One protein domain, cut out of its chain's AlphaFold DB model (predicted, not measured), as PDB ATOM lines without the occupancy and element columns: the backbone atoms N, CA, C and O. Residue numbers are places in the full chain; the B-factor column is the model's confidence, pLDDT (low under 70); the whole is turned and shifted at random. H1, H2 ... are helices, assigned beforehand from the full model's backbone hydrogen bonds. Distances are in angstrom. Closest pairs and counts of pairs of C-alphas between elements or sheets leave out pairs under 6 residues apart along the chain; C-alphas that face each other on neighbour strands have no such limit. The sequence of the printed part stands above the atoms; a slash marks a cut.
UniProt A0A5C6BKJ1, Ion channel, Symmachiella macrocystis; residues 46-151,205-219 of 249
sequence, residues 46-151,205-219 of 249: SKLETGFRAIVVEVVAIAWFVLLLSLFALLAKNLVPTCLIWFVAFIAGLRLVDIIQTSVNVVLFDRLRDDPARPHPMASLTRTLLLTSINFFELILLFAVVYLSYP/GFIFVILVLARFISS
ATOM      1  N   SER A  46     135.035  96.426 119.481       53.84
ATOM      2  CA  SER A  46     133.805  96.868 118.797       53.84
ATOM      3  C   SER A  46     133.309  95.895 117.722       53.84
ATOM      4  O   SER A  46     132.095  95.786 117.514       53.84
ATOM      5  N   LYS A  47     134.203  95.161 117.042       55.97
ATOM      6  CA  LYS A  47     133.820  94.129 116.060       55.97
ATOM      7  C   LYS A  47     133.196  92.909 116.736       55.97
ATOM      8  O   LYS A  47     132.145  92.450 116.285       55.97
ATOM      9  N   LEU A  48     133.807  92.421 117.818       59.09
ATOM     10  CA  LEU A  48     133.279  91.317 118.631       59.09
ATOM     11  C   LEU A  48     131.903  91.656 119.215       59.09
ATOM     12  O   LEU A  48     130.968  90.863 119.100       59.09
ATOM     13  N   GLU A  49     131.740  92.865 119.747       58.97
ATOM     14  CA  GLU A  49     130.471  93.322 120.321       58.97
ATOM     15  C   GLU A  49     129.374  93.511 119.272       58.97
ATOM     16  O   GLU A  49     128.223  93.139 119.502       58.97
ATOM     17  N   THR A  50     129.709  94.042 118.093       58.75
ATOM     18  CA  THR A  50     128.738  94.188 116.996       58.75
ATOM     19  C   THR A  50     128.273  92.818 116.489       58.75
ATOM     20  O   THR A  50     127.077  92.617 116.270       58.75
ATOM     21  N   GLY A  51     129.193  91.855 116.365       62.41
ATOM     22  CA  GLY A  51     128.872  90.476 115.988       62.41
ATOM     23  C   GLY A  51     128.005  89.762 117.027       62.41
ATOM     24  O   GLY A  51     127.003  89.144 116.665       62.41
ATOM     25  N   PHE A  52     128.329  89.905 118.314       62.47
ATOM     26  CA  PHE A  52     127.543  89.318 119.402       62.47
ATOM     27  C   PHE A  52     126.105  89.851 119.418       62.47
ATOM     28  O   PHE A  52     125.155  89.077 119.505       62.47
ATOM     29  N   ARG A  53     125.923  91.167 119.247       62.62
ATOM     30  CA  ARG A  53     124.587  91.785 119.195       62.62
ATOM     31  C   ARG A  53     123.756  91.279 118.018       62.62
ATOM     32  O   ARG A  53     122.565  91.040 118.195       62.62
ATOM     33  N   ALA A  54     124.368  91.086 116.851       64.12
ATOM     34  CA  ALA A  54     123.680  90.522 115.692       64.12
ATOM     35  C   ALA A  54     123.206  89.082 115.956       64.12
ATOM     36  O   ALA A  54     122.045  88.768 115.708       64.12
ATOM     37  N   ILE A  55     124.065  88.243 116.543       69.38
ATOM     38  CA  ILE A  55     123.720  86.858 116.899       69.38
ATOM     39  C   ILE A  55     122.572  86.821 117.913       69.38
ATOM     40  O   ILE A  55     121.651  86.023 117.766       69.38
ATOM     41  N   VAL A  56     122.583  87.700 118.922       70.62
ATOM     42  CA  VAL A  56     121.490  87.777 119.907       70.62
ATOM     43  C   VAL A  56     120.158  88.089 119.226       70.62
ATOM     44  O   VAL A  56     119.164  87.429 119.517       70.62
ATOM     45  N   VAL A  57     120.128  89.050 118.297       71.94
ATOM     46  CA  VAL A  57     118.906  89.392 117.548       71.94
ATOM     47  C   VAL A  57     118.418  88.205 116.712       71.94
ATOM     48  O   VAL A  57     117.228  87.891 116.746       71.94
ATOM     49  N   GLU A  58     119.322  87.512 116.014       77.00
ATOM     50  CA  GLU A  58     118.995  86.315 115.226       77.00
ATOM     51  C   GLU A  58     118.408  85.197 116.107       77.00
ATOM     52  O   GLU A  58     117.357  84.638 115.790       77.00
ATOM     53  N   VAL A  59     119.034  84.906 117.253       77.00
ATOM     54  CA  VAL A  59     118.570  83.875 118.198       77.00
ATOM     55  C   VAL A  59     117.207  84.231 118.789       77.00
ATOM     56  O   VAL A  59     116.342  83.363 118.887       77.00
ATOM     57  N   VAL A  60     116.988  85.496 119.156       78.50
ATOM     58  CA  VAL A  60     115.700  85.964 119.688       78.50
ATOM     59  C   VAL A  60     114.595  85.837 118.640       78.50
ATOM     60  O   VAL A  60     113.506  85.369 118.972       78.50
ATOM     61  N   ALA A  61     114.863  86.197 117.381       77.81
ATOM     62  CA  ALA A  61     113.897  86.035 116.295       77.81
ATOM     63  C   ALA A  61     113.522  84.559 116.084       77.81
ATOM     64  O   ALA A  61     112.341  84.218 116.024       77.81
ATOM     65  N   ILE A  62     114.512  83.662 116.063       83.88
ATOM     66  CA  ILE A  62     114.276  82.215 115.941       83.88
ATOM     67  C   ILE A  62     113.492  81.680 117.146       83.88
ATOM     68  O   ILE A  62     112.552  80.907 116.972       83.88
ATOM     69  N   ALA A  63     113.841  82.098 118.364       84.00
ATOM     70  CA  ALA A  63     113.145  81.675 119.576       84.00
ATOM     71  C   ALA A  63     111.665  82.081 119.551       84.00
ATOM     72  O   ALA A  63     110.798  81.262 119.859       84.00
ATOM     73  N   TRP A  64     111.364  83.311 119.126       85.12
ATOM     74  CA  TRP A  64     109.988  83.777 118.955       85.12
ATOM     75  C   TRP A  64     109.238  83.035 117.853       85.12
ATOM     76  O   TRP A  64     108.084  82.660 118.061       85.12
ATOM     77  N   PHE A  65     109.891  82.750 116.725       88.00
ATOM     78  CA  PHE A  65     109.304  81.941 115.660       88.00
ATOM     79  C   PHE A  65     108.914  80.542 116.162       88.00
ATOM     80  O   PHE A  65     107.794  80.083 115.934       88.00
ATOM     81  N   VAL A  66     109.807  79.878 116.904       89.06
ATOM     82  CA  VAL A  66     109.539  78.563 117.511       89.06
ATOM     83  C   VAL A  66     108.419  78.650 118.548       89.06
ATOM     84  O   VAL A  66     107.547  77.779 118.578       89.06
ATOM     85  N   LEU A  67     108.397  79.706 119.366       88.50
ATOM     86  CA  LEU A  67     107.336  79.941 120.343       88.50
ATOM     87  C   LEU A  67     105.982  80.083 119.644       88.50
ATOM     88  O   LEU A  67     105.041  79.374 119.999       88.50
ATOM     89  N   LEU A  68     105.884  80.930 118.621       89.44
ATOM     90  CA  LEU A  68     104.656  81.112 117.853       89.44
ATOM     91  C   LEU A  68     104.219  79.812 117.161       89.44
ATOM     92  O   LEU A  68     103.042  79.462 117.220       89.44
ATOM     93  N   LEU A  69     105.153  79.052 116.579       91.19
ATOM     94  CA  LEU A  69     104.861  77.750 115.969       91.19
ATOM     95  C   LEU A  69     104.320  76.749 117.002       91.19
ATOM     96  O   LEU A  69     103.345  76.043 116.738       91.19
ATOM     97  N   SER A  70     104.918  76.712 118.195       90.31
ATOM     98  CA  SER A  70     104.444  75.867 119.296       90.31
ATOM     99  C   SER A  70     103.043  76.275 119.760       90.31
ATOM    100  O   SER A  70     102.187  75.417 119.969       90.31
ATOM    101  N   LEU A  71     102.773  77.579 119.833       90.06
ATOM    102  CA  LEU A  71     101.478  78.125 120.217       90.06
ATOM    103  C   LEU A  71     100.396  77.804 119.181       90.06
ATOM    104  O   LEU A  71      99.303  77.378 119.551       90.06
ATOM    105  N   PHE A  72     100.717  77.932 117.893       91.88
ATOM    106  CA  PHE A  72      99.842  77.509 116.803       91.88
ATOM    107  C   PHE A  72      99.495  76.018 116.914       91.88
ATOM    108  O   PHE A  72      98.326  75.649 116.835       91.88
ATOM    109  N   ALA A  73     100.485  75.158 117.176       91.56
ATOM    110  CA  ALA A  73     100.260  73.724 117.354       91.56
ATOM    111  C   ALA A  73      99.401  73.394 118.594       91.56
ATOM    112  O   ALA A  73      98.612  72.448 118.557       91.56
ATOM    113  N   LEU A  74      99.532  74.160 119.684       90.50
ATOM    114  CA  LEU A  74      98.702  74.012 120.886       90.50
ATOM    115  C   LEU A  74      97.249  74.438 120.640       90.50
ATOM    116  O   LEU A  74      96.330  73.720 121.042       90.50
ATOM    117  N   LEU A  75      97.045  75.565 119.949       89.00
ATOM    118  CA  LEU A  75      95.722  76.032 119.522       89.00
ATOM    119  C   LEU A  75      95.064  75.037 118.561       89.00
ATOM    120  O   LEU A  75      93.905  74.689 118.750       89.00
ATOM    121  N   ALA A  76      95.819  74.488 117.606       88.38
ATOM    122  CA  ALA A  76      95.314  73.506 116.643       88.38
ATOM    123  C   ALA A  76      94.788  72.221 117.297       88.38
ATOM    124  O   ALA A  76      93.925  71.545 116.741       88.38
ATOM    125  N   LYS A  77      95.299  71.879 118.483       89.44
ATOM    126  CA  LYS A  77      94.851  70.721 119.263       89.44
ATOM    127  C   LYS A  77      93.787  71.071 120.316       89.44
ATOM    128  O   LYS A  77      93.429  70.198 121.102       89.44
ATOM    129  N   ASN A  78      93.297  72.313 120.361       85.00
ATOM    130  CA  ASN A  78      92.351  72.811 121.367       85.00
ATOM    131  C   ASN A  78      92.818  72.614 122.828       85.00
ATOM    132  O   ASN A  78      91.994  72.480 123.730       85.00
ATOM    133  N   LEU A  79      94.135  72.606 123.092       85.50
ATOM    134  CA  LEU A  79      94.665  72.500 124.465       85.50
ATOM    135  C   LEU A  79      94.620  73.828 125.232       85.50
ATOM    136  O   LEU A  79      94.844  73.852 126.442       85.50
ATOM    137  N   VAL A  80      94.384  74.941 124.538       84.25
ATOM    138  CA  VAL A  80      94.434  76.278 125.126       84.25
ATOM    139  C   VAL A  80      93.045  76.660 125.648       84.25
ATOM    140  O   VAL A  80      92.101  76.709 124.860       84.25
ATOM    141  N   PRO A  81      92.886  76.954 126.952       84.31
ATOM    142  CA  PRO A  81      91.600  77.373 127.493       84.31
ATOM    143  C   PRO A  81      91.208  78.756 126.961       84.31
ATOM    144  O   PRO A  81      92.057  79.634 126.793       84.31
ATOM    145  N   THR A  82      89.907  78.989 126.774       80.62
ATOM    146  CA  THR A  82      89.356  80.225 126.186       80.62
ATOM    147  C   THR A  82      89.809  81.497 126.911       80.62
ATOM    148  O   THR A  82      90.041  82.524 126.282       80.62
ATOM    149  N   CYS A  83      90.014  81.439 128.231       83.62
ATOM    150  CA  CYS A  83      90.519  82.572 129.011       83.62
ATOM    151  C   CYS A  83      91.929  83.014 128.582       83.62
ATOM    152  O   CYS A  83      92.246  84.201 128.643       83.62
ATOM    153  N   LEU A  84      92.771  82.079 128.133       85.75
ATOM    154  CA  LEU A  84      94.142  82.367 127.713       85.75
ATOM    155  C   LEU A  84      94.202  82.969 126.301       85.75
ATOM    156  O   LEU A  84      95.214  83.562 125.939       85.75
ATOM    157  N   ILE A  85      93.128  82.873 125.512       83.44
ATOM    158  CA  ILE A  85      93.087  83.398 124.138       83.44
ATOM    159  C   ILE A  85      93.294  84.918 124.116       83.44
ATOM    160  O   ILE A  85      94.045  85.431 123.289       83.44
ATOM    161  N   TRP A  86      92.714  85.647 125.073       83.44
ATOM    162  CA  TRP A  86      92.936  87.092 125.209       83.44
ATOM    163  C   TRP A  86      94.396  87.435 125.502       83.44
ATOM    164  O   TRP A  86      94.936  88.394 124.952       83.44
ATOM    165  N   PHE A  87      95.053  86.624 126.331       84.88
ATOM    166  CA  PHE A  87      96.469  86.782 126.639       84.88
ATOM    167  C   PHE A  87      97.348  86.484 125.417       84.88
ATOM    168  O   PHE A  87      98.283  87.229 125.128       84.88
ATOM    169  N   VAL A  88      96.999  85.453 124.643       84.62
ATOM    170  CA  VAL A  88      97.648  85.123 123.367       84.62
ATOM    171  C   VAL A  88      97.501  86.259 122.356       84.62
ATOM    172  O   VAL A  88      98.497  86.687 121.778       84.62
ATOM    173  N   ALA A  89      96.291  86.794 122.181       81.69
ATOM    174  CA  ALA A  89      96.037  87.917 121.280       81.69
ATOM    175  C   ALA A  89      96.821  89.172 121.697       81.69
ATOM    176  O   ALA A  89      97.365  89.878 120.846       81.69
ATOM    177  N   PHE A  90      96.938  89.426 123.004       84.69
ATOM    178  CA  PHE A  90      97.739  90.528 123.530       84.69
ATOM    179  C   PHE A  90      99.239  90.347 123.240       84.69
ATOM    180  O   PHE A  90      99.873  91.271 122.730       84.69
ATOM    181  N   ILE A  91      99.798  89.155 123.485       84.19
ATOM    182  CA  ILE A  91     101.198  88.840 123.150       84.19
ATOM    183  C   ILE A  91     101.442  88.965 121.643       84.19
ATOM    184  O   ILE A  91     102.439  89.563 121.240       84.19
ATOM    185  N   ALA A  92     100.532  88.455 120.809       83.00
ATOM    186  CA  ALA A  92     100.620  88.597 119.358       83.00
ATOM    187  C   ALA A  92     100.620  90.079 118.937       83.00
ATOM    188  O   ALA A  92     101.420  90.480 118.095       83.00
ATOM    189  N   GLY A  93      99.799  90.919 119.574       84.00
ATOM    190  CA  GLY A  93      99.806  92.366 119.355       84.00
ATOM    191  C   GLY A  93     101.138  93.027 119.725       84.00
ATOM    192  O   GLY A  93     101.683  93.797 118.933       84.00
ATOM    193  N   LEU A  94     101.706  92.695 120.890       82.56
ATOM    194  CA  LEU A  94     103.030  93.191 121.293       82.56
ATOM    195  C   LEU A  94     104.122  92.747 120.316       82.56
ATOM    196  O   LEU A  94     104.989  93.543 119.952       82.56
ATOM    197  N   ARG A  95     104.054  91.498 119.850       85.06
ATOM    198  CA  ARG A  95     105.024  90.959 118.897       85.06
ATOM    199  C   ARG A  95     104.922  91.625 117.527       85.06
ATOM    200  O   ARG A  95     105.947  91.918 116.920       85.06
ATOM    201  N   LEU A  96     103.710  91.934 117.067       87.00
ATOM    202  CA  LEU A  96     103.495  92.698 115.839       87.00
ATOM    203  C   LEU A  96     104.174  94.077 115.907       87.00
ATOM    204  O   LEU A  96     104.855  94.477 114.962       87.00
ATOM    205  N   VAL A  97     104.031  94.784 117.032       83.69
ATOM    206  CA  VAL A  97     104.689  96.084 117.249       83.69
ATOM    207  C   VAL A  97     106.212  95.940 117.238       83.69
ATOM    208  O   VAL A  97     106.889  96.740 116.594       83.69
ATOM    209  N   ASP A  98     106.750  94.904 117.885       83.06
ATOM    210  CA  ASP A  98     108.191  94.626 117.929       83.06
ATOM    211  C   ASP A  98     108.780  94.318 116.536       83.06
ATOM    212  O   ASP A  98     109.822  94.866 116.164       83.06
ATOM    213  N   ILE A  99     108.077  93.528 115.711       83.12
ATOM    214  CA  ILE A  99     108.486  93.243 114.323       83.12
ATOM    215  C   ILE A  99     108.516  94.529 113.493       83.12
ATOM    216  O   ILE A  99     109.491  94.779 112.777       83.12
ATOM    217  N   ILE A 100     107.475  95.363 113.588       81.81
ATOM    218  CA  ILE A 100     107.408  96.636 112.855       81.81
ATOM    219  C   ILE A 100     108.531  97.564 113.315       81.81
ATOM    220  O   ILE A 100     109.260  98.104 112.482       81.81
ATOM    221  N   GLN A 101     108.717  97.715 114.627       79.88
ATOM    222  CA  GLN A 101     109.760  98.565 115.190       79.88
ATOM    223  C   GLN A 101     111.151  98.103 114.755       79.88
ATOM    224  O   GLN A 101     111.955  98.923 114.318       79.88
ATOM    225  N   THR A 102     111.430  96.801 114.829       74.12
ATOM    226  CA  THR A 102     112.714  96.228 114.406       74.12
ATOM    227  C   THR A 102     112.933  96.423 112.907       74.12
ATOM    228  O   THR A 102     114.018  96.837 112.499       74.12
ATOM    229  N   SER A 103     111.899  96.220 112.088       76.69
ATOM    230  CA  SER A 103     111.972  96.417 110.633       76.69
ATOM    231  C   SER A 103     112.248  97.878 110.271       76.69
ATOM    232  O   SER A 103     113.107  98.158 109.437       76.69
ATOM    233  N   VAL A 104     111.586  98.827 110.938       77.25
ATOM    234  CA  VAL A 104     111.843 100.263 110.751       77.25
ATOM    235  C   VAL A 104     113.232 100.641 111.268       77.25
ATOM    236  O   VAL A 104     113.943 101.379 110.593       77.25
ATOM    237  N   ASN A 105     113.656 100.118 112.420       74.88
ATOM    238  CA  ASN A 105     114.975 100.393 112.991       74.88
ATOM    239  C   ASN A 105     116.105  99.956 112.048       74.88
ATOM    240  O   ASN A 105     116.981 100.751 111.718       74.88
ATOM    241  N   VAL A 106     116.037  98.725 111.543       72.12
ATOM    242  CA  VAL A 106     117.046  98.172 110.627       72.12
ATOM    243  C   VAL A 106     117.013  98.852 109.255       72.12
ATOM    244  O   VAL A 106     118.047  99.012 108.617       72.12
ATOM    245  N   VAL A 107     115.851  99.269 108.747       70.88
ATOM    246  CA  VAL A 107     115.785  99.876 107.405       70.88
ATOM    247  C   VAL A 107     116.092 101.373 107.430       70.88
ATOM    248  O   VAL A 107     116.890 101.838 106.616       70.88
ATOM    249  N   LEU A 108     115.481 102.124 108.346       70.50
ATOM    250  CA  LEU A 108     115.576 103.585 108.397       70.50
ATOM    251  C   LEU A 108     116.811 104.055 109.168       70.50
ATOM    252  O   LEU A 108     117.540 104.926 108.696       70.50
ATOM    253  N   PHE A 109     117.049 103.496 110.356       67.62
ATOM    254  CA  PHE A 109     118.093 104.008 111.241       67.62
ATOM    255  C   PHE A 109     119.478 103.456 110.913       67.62
ATOM    256  O   PHE A 109     120.443 104.186 111.123       67.62
ATOM    257  N   ASP A 110     119.602 102.264 110.315       66.12
ATOM    258  CA  ASP A 110     120.899 101.820 109.771       66.12
ATOM    259  C   ASP A 110     121.438 102.824 108.746       66.12
ATOM    260  O   ASP A 110     122.620 103.140 108.762       66.12
ATOM    261  N   ARG A 111     120.565 103.384 107.894       62.53
ATOM    262  CA  ARG A 111     120.953 104.363 106.864       62.53
ATOM    263  C   ARG A 111     121.380 105.702 107.447       62.53
ATOM    264  O   ARG A 111     122.289 106.334 106.927       62.53
ATOM    265  N   LEU A 112     120.727 106.139 108.521       59.34
ATOM    266  CA  LEU A 112     121.091 107.373 109.221       59.34
ATOM    267  C   LEU A 112     122.361 107.215 110.064       59.34
ATOM    268  O   LEU A 112     122.971 108.214 110.439       59.34
ATOM    269  N   ARG A 113     122.737 105.975 110.390       60.19
ATOM    270  CA  ARG A 113     123.892 105.650 111.229       60.19
ATOM    271  C   ARG A 113     125.168 105.372 110.430       60.19
ATOM    272  O   ARG A 113     126.198 105.108 111.049       60.19
ATOM    273  N   ASP A 114     125.126 105.465 109.101       58.56
ATOM    274  CA  ASP A 114     126.319 105.451 108.250       58.56
ATOM    275  C   ASP A 114     127.163 106.712 108.521       58.56
ATOM    276  O   ASP A 114     127.065 107.729 107.837       58.56
ATOM    277  N   ASP A 115     127.974 106.659 109.578       57.28
ATOM    278  CA  ASP A 115     128.934 107.695 109.947       57.28
ATOM    279  C   ASP A 115     130.212 107.518 109.099       57.28
ATOM    280  O   ASP A 115     130.911 106.506 109.255       57.28
ATOM    281  N   PRO A 116     130.571 108.474 108.214       56.66
ATOM    282  CA  PRO A 116     131.746 108.368 107.342       56.66
ATOM    283  C   PRO A 116     133.060 108.153 108.107       56.66
ATOM    284  O   PRO A 116     134.036 107.657 107.544       56.66
ATOM    285  N   ALA A 117     133.101 108.530 109.391       57.31
ATOM    286  CA  ALA A 117     134.280 108.415 110.243       57.31
ATOM    287  C   ALA A 117     134.489 107.009 110.842       57.31
ATOM    288  O   ALA A 117     135.577 106.718 111.351       57.31
ATOM    289  N   ARG A 118     133.476 106.131 110.813       56.78
ATOM    290  CA  ARG A 118     133.542 104.758 111.340       56.78
ATOM    291  C   ARG A 118     132.893 103.801 110.339       56.78
ATOM    292  O   ARG A 118     131.705 103.522 110.476       56.78
ATOM    293  N   PRO A 119     133.643 103.261 109.362       48.00
ATOM    294  CA  PRO A 119     133.119 102.232 108.473       48.00
ATOM    295  C   PRO A 119     132.801 100.988 109.306       48.00
ATOM    296  O   PRO A 119     133.668 100.163 109.603       48.00
ATOM    297  N   HIS A 120     131.549 100.879 109.744       53.19
ATOM    298  CA  HIS A 120     131.039  99.661 110.334       53.19
ATOM    299  C   HIS A 120     131.111  98.586 109.244       53.19
ATOM    300  O   HIS A 120     130.642  98.830 108.129       53.19
ATOM    301  N   PRO A 121     131.734  97.421 109.505       50.34
ATOM    302  CA  PRO A 121     131.680  96.316 108.566       50.34
ATOM    303  C   PRO A 121     130.203  96.007 108.347       50.34
ATOM    304  O   PRO A 121     129.507  95.601 109.277       50.34
ATOM    305  N   MET A 122     129.740  96.315 107.136       46.53
ATOM    306  CA  MET A 122     128.363  96.186 106.685       46.53
ATOM    307  C   MET A 122     127.783  94.892 107.244       46.53
ATOM    308  O   MET A 122     128.356  93.816 107.035       46.53
ATOM    309  N   ALA A 123     126.671  94.986 107.978       54.69
ATOM    310  CA  ALA A 123     125.879  93.814 108.309       54.69
ATOM    311  C   ALA A 123     125.714  93.016 107.013       54.69
ATOM    312  O   ALA A 123     125.201  93.551 106.029       54.69
ATOM    313  N   SER A 124     126.249  91.789 106.989       65.50
ATOM    314  CA  SER A 124     126.227  90.922 105.809       65.50
ATOM    315  C   SER A 124     124.837  91.003 105.177       65.50
ATOM    316  O   SER A 124     123.836  90.788 105.865       65.50
ATOM    317  N   LEU A 125     124.767  91.378 103.895       69.94
ATOM    318  CA  LEU A 125     123.506  91.496 103.159       69.94
ATOM    319  C   LEU A 125     122.661  90.232 103.358       69.94
ATOM    320  O   LEU A 125     121.471  90.313 103.638       69.94
ATOM    321  N   THR A 126     123.324  89.075 103.342       77.12
ATOM    322  CA  THR A 126     122.746  87.769 103.647       77.12
ATOM    323  C   THR A 126     122.064  87.730 105.014       77.12
ATOM    324  O   THR A 126     120.930  87.278 105.091       77.12
ATOM    325  N   ARG A 127     122.692  88.239 106.083       78.00
ATOM    326  CA  ARG A 127     122.084  88.278 107.430       78.00
ATOM    327  C   ARG A 127     120.839  89.151 107.476       78.00
ATOM    328  O   ARG A 127     119.821  88.736 108.017       78.00
ATOM    329  N   THR A 128     120.904  90.335 106.869       77.75
ATOM    330  CA  THR A 128     119.748  91.244 106.841       77.75
ATOM    331  C   THR A 128     118.590  90.617 106.064       77.75
ATOM    332  O   THR A 128     117.459  90.641 106.538       77.75
ATOM    333  N   LEU A 129     118.879  90.001 104.912       82.00
ATOM    334  CA  LEU A 129     117.882  89.306 104.098       82.00
ATOM    335  C   LEU A 129     117.278  88.102 104.831       82.00
ATOM    336  O   LEU A 129     116.060  87.951 104.837       82.00
ATOM    337  N   LEU A 130     118.100  87.276 105.489       84.88
ATOM    338  CA  LEU A 130     117.626  86.147 106.295       84.88
ATOM    339  C   LEU A 130     116.704  86.615 107.425       84.88
ATOM    340  O   LEU A 130     115.621  86.059 107.587       84.88
ATOM    341  N   LEU A 131     117.091  87.666 108.153       82.12
ATOM    342  CA  LEU A 131     116.279  88.222 109.234       82.12
ATOM    343  C   LEU A 131     114.939  88.762 108.714       82.12
ATOM    344  O   LEU A 131     113.896  88.477 109.298       82.12
ATOM    345  N   THR A 132     114.934  89.483 107.585       84.69
ATOM    346  CA  THR A 132     113.680  89.942 106.966       84.69
ATOM    347  C   THR A 132     112.812  88.785 106.478       84.69
ATOM    348  O   THR A 132     111.596  88.834 106.637       84.69
ATOM    349  N   SER A 133     113.409  87.717 105.945       87.94
ATOM    350  CA  SER A 133     112.667  86.521 105.537       87.94
ATOM    351  C   SER A 133     112.019  85.833 106.737       87.94
ATOM    352  O   SER A 133     110.833  85.516 106.685       87.94
ATOM    353  N   ILE A 134     112.755  85.654 107.840       89.56
ATOM    354  CA  ILE A 134     112.216  85.068 109.078       89.56
ATOM    355  C   ILE A 134     111.060  85.920 109.606       89.56
ATOM    356  O   ILE A 134     109.985  85.380 109.852       89.56
ATOM    357  N   ASN A 135     111.233  87.244 109.686       89.56
ATOM    358  CA  ASN A 135     110.177  88.157 110.134       89.56
ATOM    359  C   ASN A 135     108.923  88.085 109.242       89.56
ATOM    360  O   ASN A 135     107.807  88.194 109.742       89.56
ATOM    361  N   PHE A 136     109.081  87.875 107.931       92.06
ATOM    362  CA  PHE A 136     107.950  87.711 107.017       92.06
ATOM    363  C   PHE A 136     107.148  86.436 107.311       92.06
ATOM    364  O   PHE A 136     105.924  86.491 107.439       92.06
ATOM    365  N   PHE A 137     107.828  85.295 107.467       92.88
ATOM    366  CA  PHE A 137     107.172  84.041 107.858       92.88
ATOM    367  C   PHE A 137     106.574  84.122 109.263       92.88
ATOM    368  O   PHE A 137     105.513  83.551 109.519       92.88
ATOM    369  N   GLU A 138     107.217  84.860 110.162       93.12
ATOM    370  CA  GLU A 138     106.705  85.101 111.502       93.12
ATOM    371  C   GLU A 138     105.403  85.907 111.481       93.12
ATOM    372  O   GLU A 138     104.464  85.540 112.182       93.12
ATOM    373  N   LEU A 139     105.292  86.938 110.633       93.50
ATOM    374  CA  LEU A 139     104.037  87.675 110.447       93.50
ATOM    375  C   LEU A 139     102.910  86.762 109.949       93.50
ATOM    376  O   LEU A 139     101.811  86.804 110.502       93.50
ATOM    377  N   ILE A 140     103.182  85.903 108.959       95.38
ATOM    378  CA  ILE A 140     102.200  84.916 108.473       95.38
ATOM    379  C   ILE A 140     101.712  84.047 109.631       95.38
ATOM    380  O   ILE A 140     100.505  83.861 109.815       95.38
ATOM    381  N   LEU A 141     102.641  83.516 110.421       94.81
ATOM    382  CA  LEU A 141     102.304  82.595 111.495       94.81
ATOM    383  C   LEU A 141     101.583  83.301 112.654       94.81
ATOM    384  O   LEU A 141     100.641  82.752 113.221       94.81
ATOM    385  N   LEU A 142     101.950  84.546 112.949       94.75
ATOM    386  CA  LEU A 142     101.294  85.397 113.939       94.75
ATOM    387  C   LEU A 142      99.828  85.651 113.581       94.75
ATOM    388  O   LEU A 142      98.950  85.436 114.417       94.75
ATOM    389  N   PHE A 143      99.532  86.042 112.339       94.56
ATOM    390  CA  PHE A 143      98.143  86.219 111.905       94.56
ATOM    391  C   PHE A 143      97.385  84.886 111.843       94.56
ATOM    392  O   PHE A 143      96.218  84.845 112.222       94.56
ATOM    393  N   ALA A 144      98.044  83.778 111.483       94.62
ATOM    394  CA  ALA A 144      97.436  82.445 111.537       94.62
ATOM    395  C   ALA A 144      97.008  82.061 112.965       94.62
ATOM    396  O   ALA A 144      95.907  81.545 113.157       94.62
ATOM    397  N   VAL A 145      97.834  82.365 113.975       93.19
ATOM    398  CA  VAL A 145      97.488  82.197 115.398       93.19
ATOM    399  C   VAL A 145      96.278  83.051 115.779       93.19
ATOM    400  O   VAL A 145      95.388  82.565 116.478       93.19
ATOM    401  N   VAL A 146      96.206  84.300 115.308       92.56
ATOM    402  CA  VAL A 146      95.064  85.193 115.577       92.56
ATOM    403  C   VAL A 146      93.778  84.670 114.929       92.56
ATOM    404  O   VAL A 146      92.738  84.668 115.584       92.56
ATOM    405  N   TYR A 147      93.824  84.180 113.688       92.38
ATOM    406  CA  TYR A 147      92.646  83.597 113.035       92.38
ATOM    407  C   TYR A 147      92.196  82.298 113.698       92.38
ATOM    408  O   TYR A 147      91.002  82.099 113.899       92.38
ATOM    409  N   LEU A 148      93.138  81.444 114.103       91.31
ATOM    410  CA  LEU A 148      92.821  80.200 114.802       91.31
ATOM    411  C   LEU A 148      92.316  80.430 116.235       91.31
ATOM    412  O   LEU A 148      91.609  79.591 116.780       91.31
ATOM    413  N   SER A 149      92.655  81.571 116.838       89.88
ATOM    414  CA  SER A 149      92.130  81.993 118.141       89.88
ATOM    415  C   SER A 149      90.637  82.335 118.098       89.88
ATOM    416  O   SER A 149      89.965  82.225 119.120       89.88
ATOM    417  N   TYR A 150      90.131  82.742 116.929       88.38
ATOM    418  CA  TYR A 150      88.728  83.096 116.704       88.38
ATOM    419  C   TYR A 150      88.235  82.499 115.376       88.38
ATOM    420  O   TYR A 150      87.991  83.242 114.413       88.38
ATOM    421  N   PRO A 151      88.128  81.162 115.282       86.56
ATOM    422  CA  PRO A 151      87.862  80.468 114.025       86.56
ATOM    423  C   PRO A 151      86.482  80.802 113.437       86.56
ATOM    424  O   PRO A 151      86.277  80.653 112.236       86.56
ATOM    425  N   GLY A 205     101.488  93.952 106.039       91.31
ATOM    426  CA  GLY A 205     102.159  93.221 104.969       91.31
ATOM    427  C   GLY A 205     102.652  94.152 103.867       91.31
ATOM    428  O   GLY A 205     103.804  94.051 103.447       91.31
ATOM    429  N   PHE A 206     101.834  95.126 103.468       92.12
ATOM    430  CA  PHE A 206     102.211  96.118 102.466       92.12
ATOM    431  C   PHE A 206     103.381  97.003 102.918       92.12
ATOM    432  O   PHE A 206     104.364  97.146 102.187       92.12
ATOM    433  N   ILE A 207     103.327  97.551 104.140       89.94
ATOM    434  CA  ILE A 207     104.433  98.339 104.713       89.94
ATOM    435  C   ILE A 207     105.709  97.494 104.773       89.94
ATOM    436  O   ILE A 207     106.783  97.968 104.405       89.94
ATOM    437  N   PHE A 208     105.597  96.234 105.196       88.62
ATOM    438  CA  PHE A 208     106.736  95.328 105.288       88.62
ATOM    439  C   PHE A 208     107.402  95.099 103.922       88.62
ATOM    440  O   PHE A 208     108.620  95.235 103.807       88.62
ATOM    441  N   VAL A 209     106.618  94.830 102.873       90.56
ATOM    442  CA  VAL A 209     107.133  94.655 101.502       90.56
ATOM    443  C   VAL A 209     107.861  95.911 101.014       90.56
ATOM    444  O   VAL A 209     108.951  95.799 100.450       90.56
ATOM    445  N   ILE A 210     107.321  97.108 101.280       90.62
ATOM    446  CA  ILE A 210     107.979  98.378 100.927       90.62
ATOM    447  C   ILE A 210     109.339  98.510 101.620       90.62
ATOM    448  O   ILE A 210     110.325  98.877 100.978       90.62
ATOM    449  N   LEU A 211     109.414  98.198 102.917       85.25
ATOM    450  CA  LEU A 211     110.658  98.284 103.686       85.25
ATOM    451  C   LEU A 211     111.724  97.309 103.163       85.25
ATOM    452  O   LEU A 211     112.888  97.691 103.007       85.25
ATOM    453  N   VAL A 212     111.328  96.073 102.843       85.31
ATOM    454  CA  VAL A 212     112.228  95.069 102.252       85.31
ATOM    455  C   VAL A 212     112.731  95.526 100.882       85.31
ATOM    456  O   VAL A 212     113.934  95.469 100.619       85.31
ATOM    457  N   LEU A 213     111.841  96.043 100.031       88.50
ATOM    458  CA  LEU A 213     112.207  96.542  98.706       88.50
ATOM    459  C   LEU A 213     113.178  97.728  98.794       88.50
ATOM    460  O   LEU A 213     114.191  97.749  98.093       88.50
ATOM    461  N   ALA A 214     112.919  98.684  99.690       85.06
ATOM    462  CA  ALA A 214     113.806  99.823  99.922       85.06
ATOM    463  C   ALA A 214     115.213  99.367 100.341       85.06
ATOM    464  O   ALA A 214     116.216  99.897  99.850       85.06
ATOM    465  N   ARG A 215     115.305  98.345 101.203       79.81
ATOM    466  CA  ARG A 215     116.590  97.761 101.605       79.81
ATOM    467  C   ARG A 215     117.295  97.080 100.434       79.81
ATOM    468  O   ARG A 215     118.497  97.286 100.277       79.81
ATOM    469  N   PHE A 216     116.560  96.314  99.628       84.06
ATOM    470  CA  PHE A 216     117.101  95.618  98.462       84.06
ATOM    471  C   PHE A 216     117.697  96.601  97.449       84.06
ATOM    472  O   PHE A 216     118.872  96.479  97.106       84.06
ATOM    473  N   ILE A 217     116.944  97.635  97.058       85.38
ATOM    474  CA  ILE A 217     117.412  98.677  96.126       85.38
ATOM    475  C   ILE A 217     118.679  99.342  96.657       85.38
ATOM    476  O   ILE A 217     119.667  99.493  95.946       85.38
ATOM    477  N   SER A 218     118.677  99.682  97.942       78.88
ATOM    478  CA  SER A 218     119.791 100.392  98.561       78.88
ATOM    479  C   SER A 218     121.026  99.502  98.795       78.88
ATOM    480  O   SER A 218     122.045  99.982  99.296       78.88
ATOM    481  N   SER A 219     120.931  98.201  98.512       74.75
ATOM    482  CA  SER A 219     122.058  97.262  98.532       74.75
ATOM    483  C   SER A 219     122.674  97.024  97.155       74.75
ATOM    484  O   SER A 219     123.737  96.413  97.068       74.75
TER     485      SER A 219
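This is residues 46 to 151 and 205 to 219 of the 249 residues of the protein "Ion channel" of Symmachiella macrocystis (UniProt A0A5C6BKJ1). Three long helices, H1, H2 and H3, run lengthwise in an elongated bundle, with H1 and H2 both packing along H3, and a short fourth helix, H4, packs on part of H2 on the side away from H1. The link from H2 to H3 loops out at one end of the length, and the tight link from H1 to H2 turns at the other. The printed part has 121 residues with four named helices, in the order H1, H2, H3, H4, and no named strand; the class is all helix. It is only just loose, close to compact, with a radius of gyration of the C-alphas of 16.8 A and spans of 55 by 31 by 20 A.

H1, residues 46 to 76, begins at C-alpha 46 (133.805, 96.868, 118.797) and is 45.1 A long. H2, residues 82 to 112, is also 45.1 A long, with a kink of 29 degrees near residue 106. H3, residues 125 to 149, is 36.0 A long. H4, residues 205 to 217, is 18.5 A long and ends at C-alpha 217 (117.412, 98.677, 96.126).

H1 touches H3, closest at the C-alphas of Phe 72 and Val 145, 5.4 A apart, the same way at a shallow tilt of 24 degrees. H1 and H2 are near each other; H1 and H4 are apart. H2, H3 and H4 form an up and down bundle, each running against the one before. H2 and H3 form a helical hairpin and touch, closest at the C-alphas of Ile 85 and Ser 149, 6.2 A. H2 touches H4 with residues 100 to 107 alone, closest at the C-alphas of Val 107 and Arg 215, 6.2 A. H3 and H4 are close but not clearly touching. Every O i to N i+4 pair is within hydrogen-bond range in H1, H3 and H4; in H2, 23 of 27 are.

The farthest C-alphas, those of Asn 78 and Ala 117, are 56.1 A apart. Residues 152 to 204 are not printed, leaving 21.2 A between C-alphas 151 and 205. The H2 to H3 link is long. Residues 46 to 55 and 109 to 125 have pLDDT under 70.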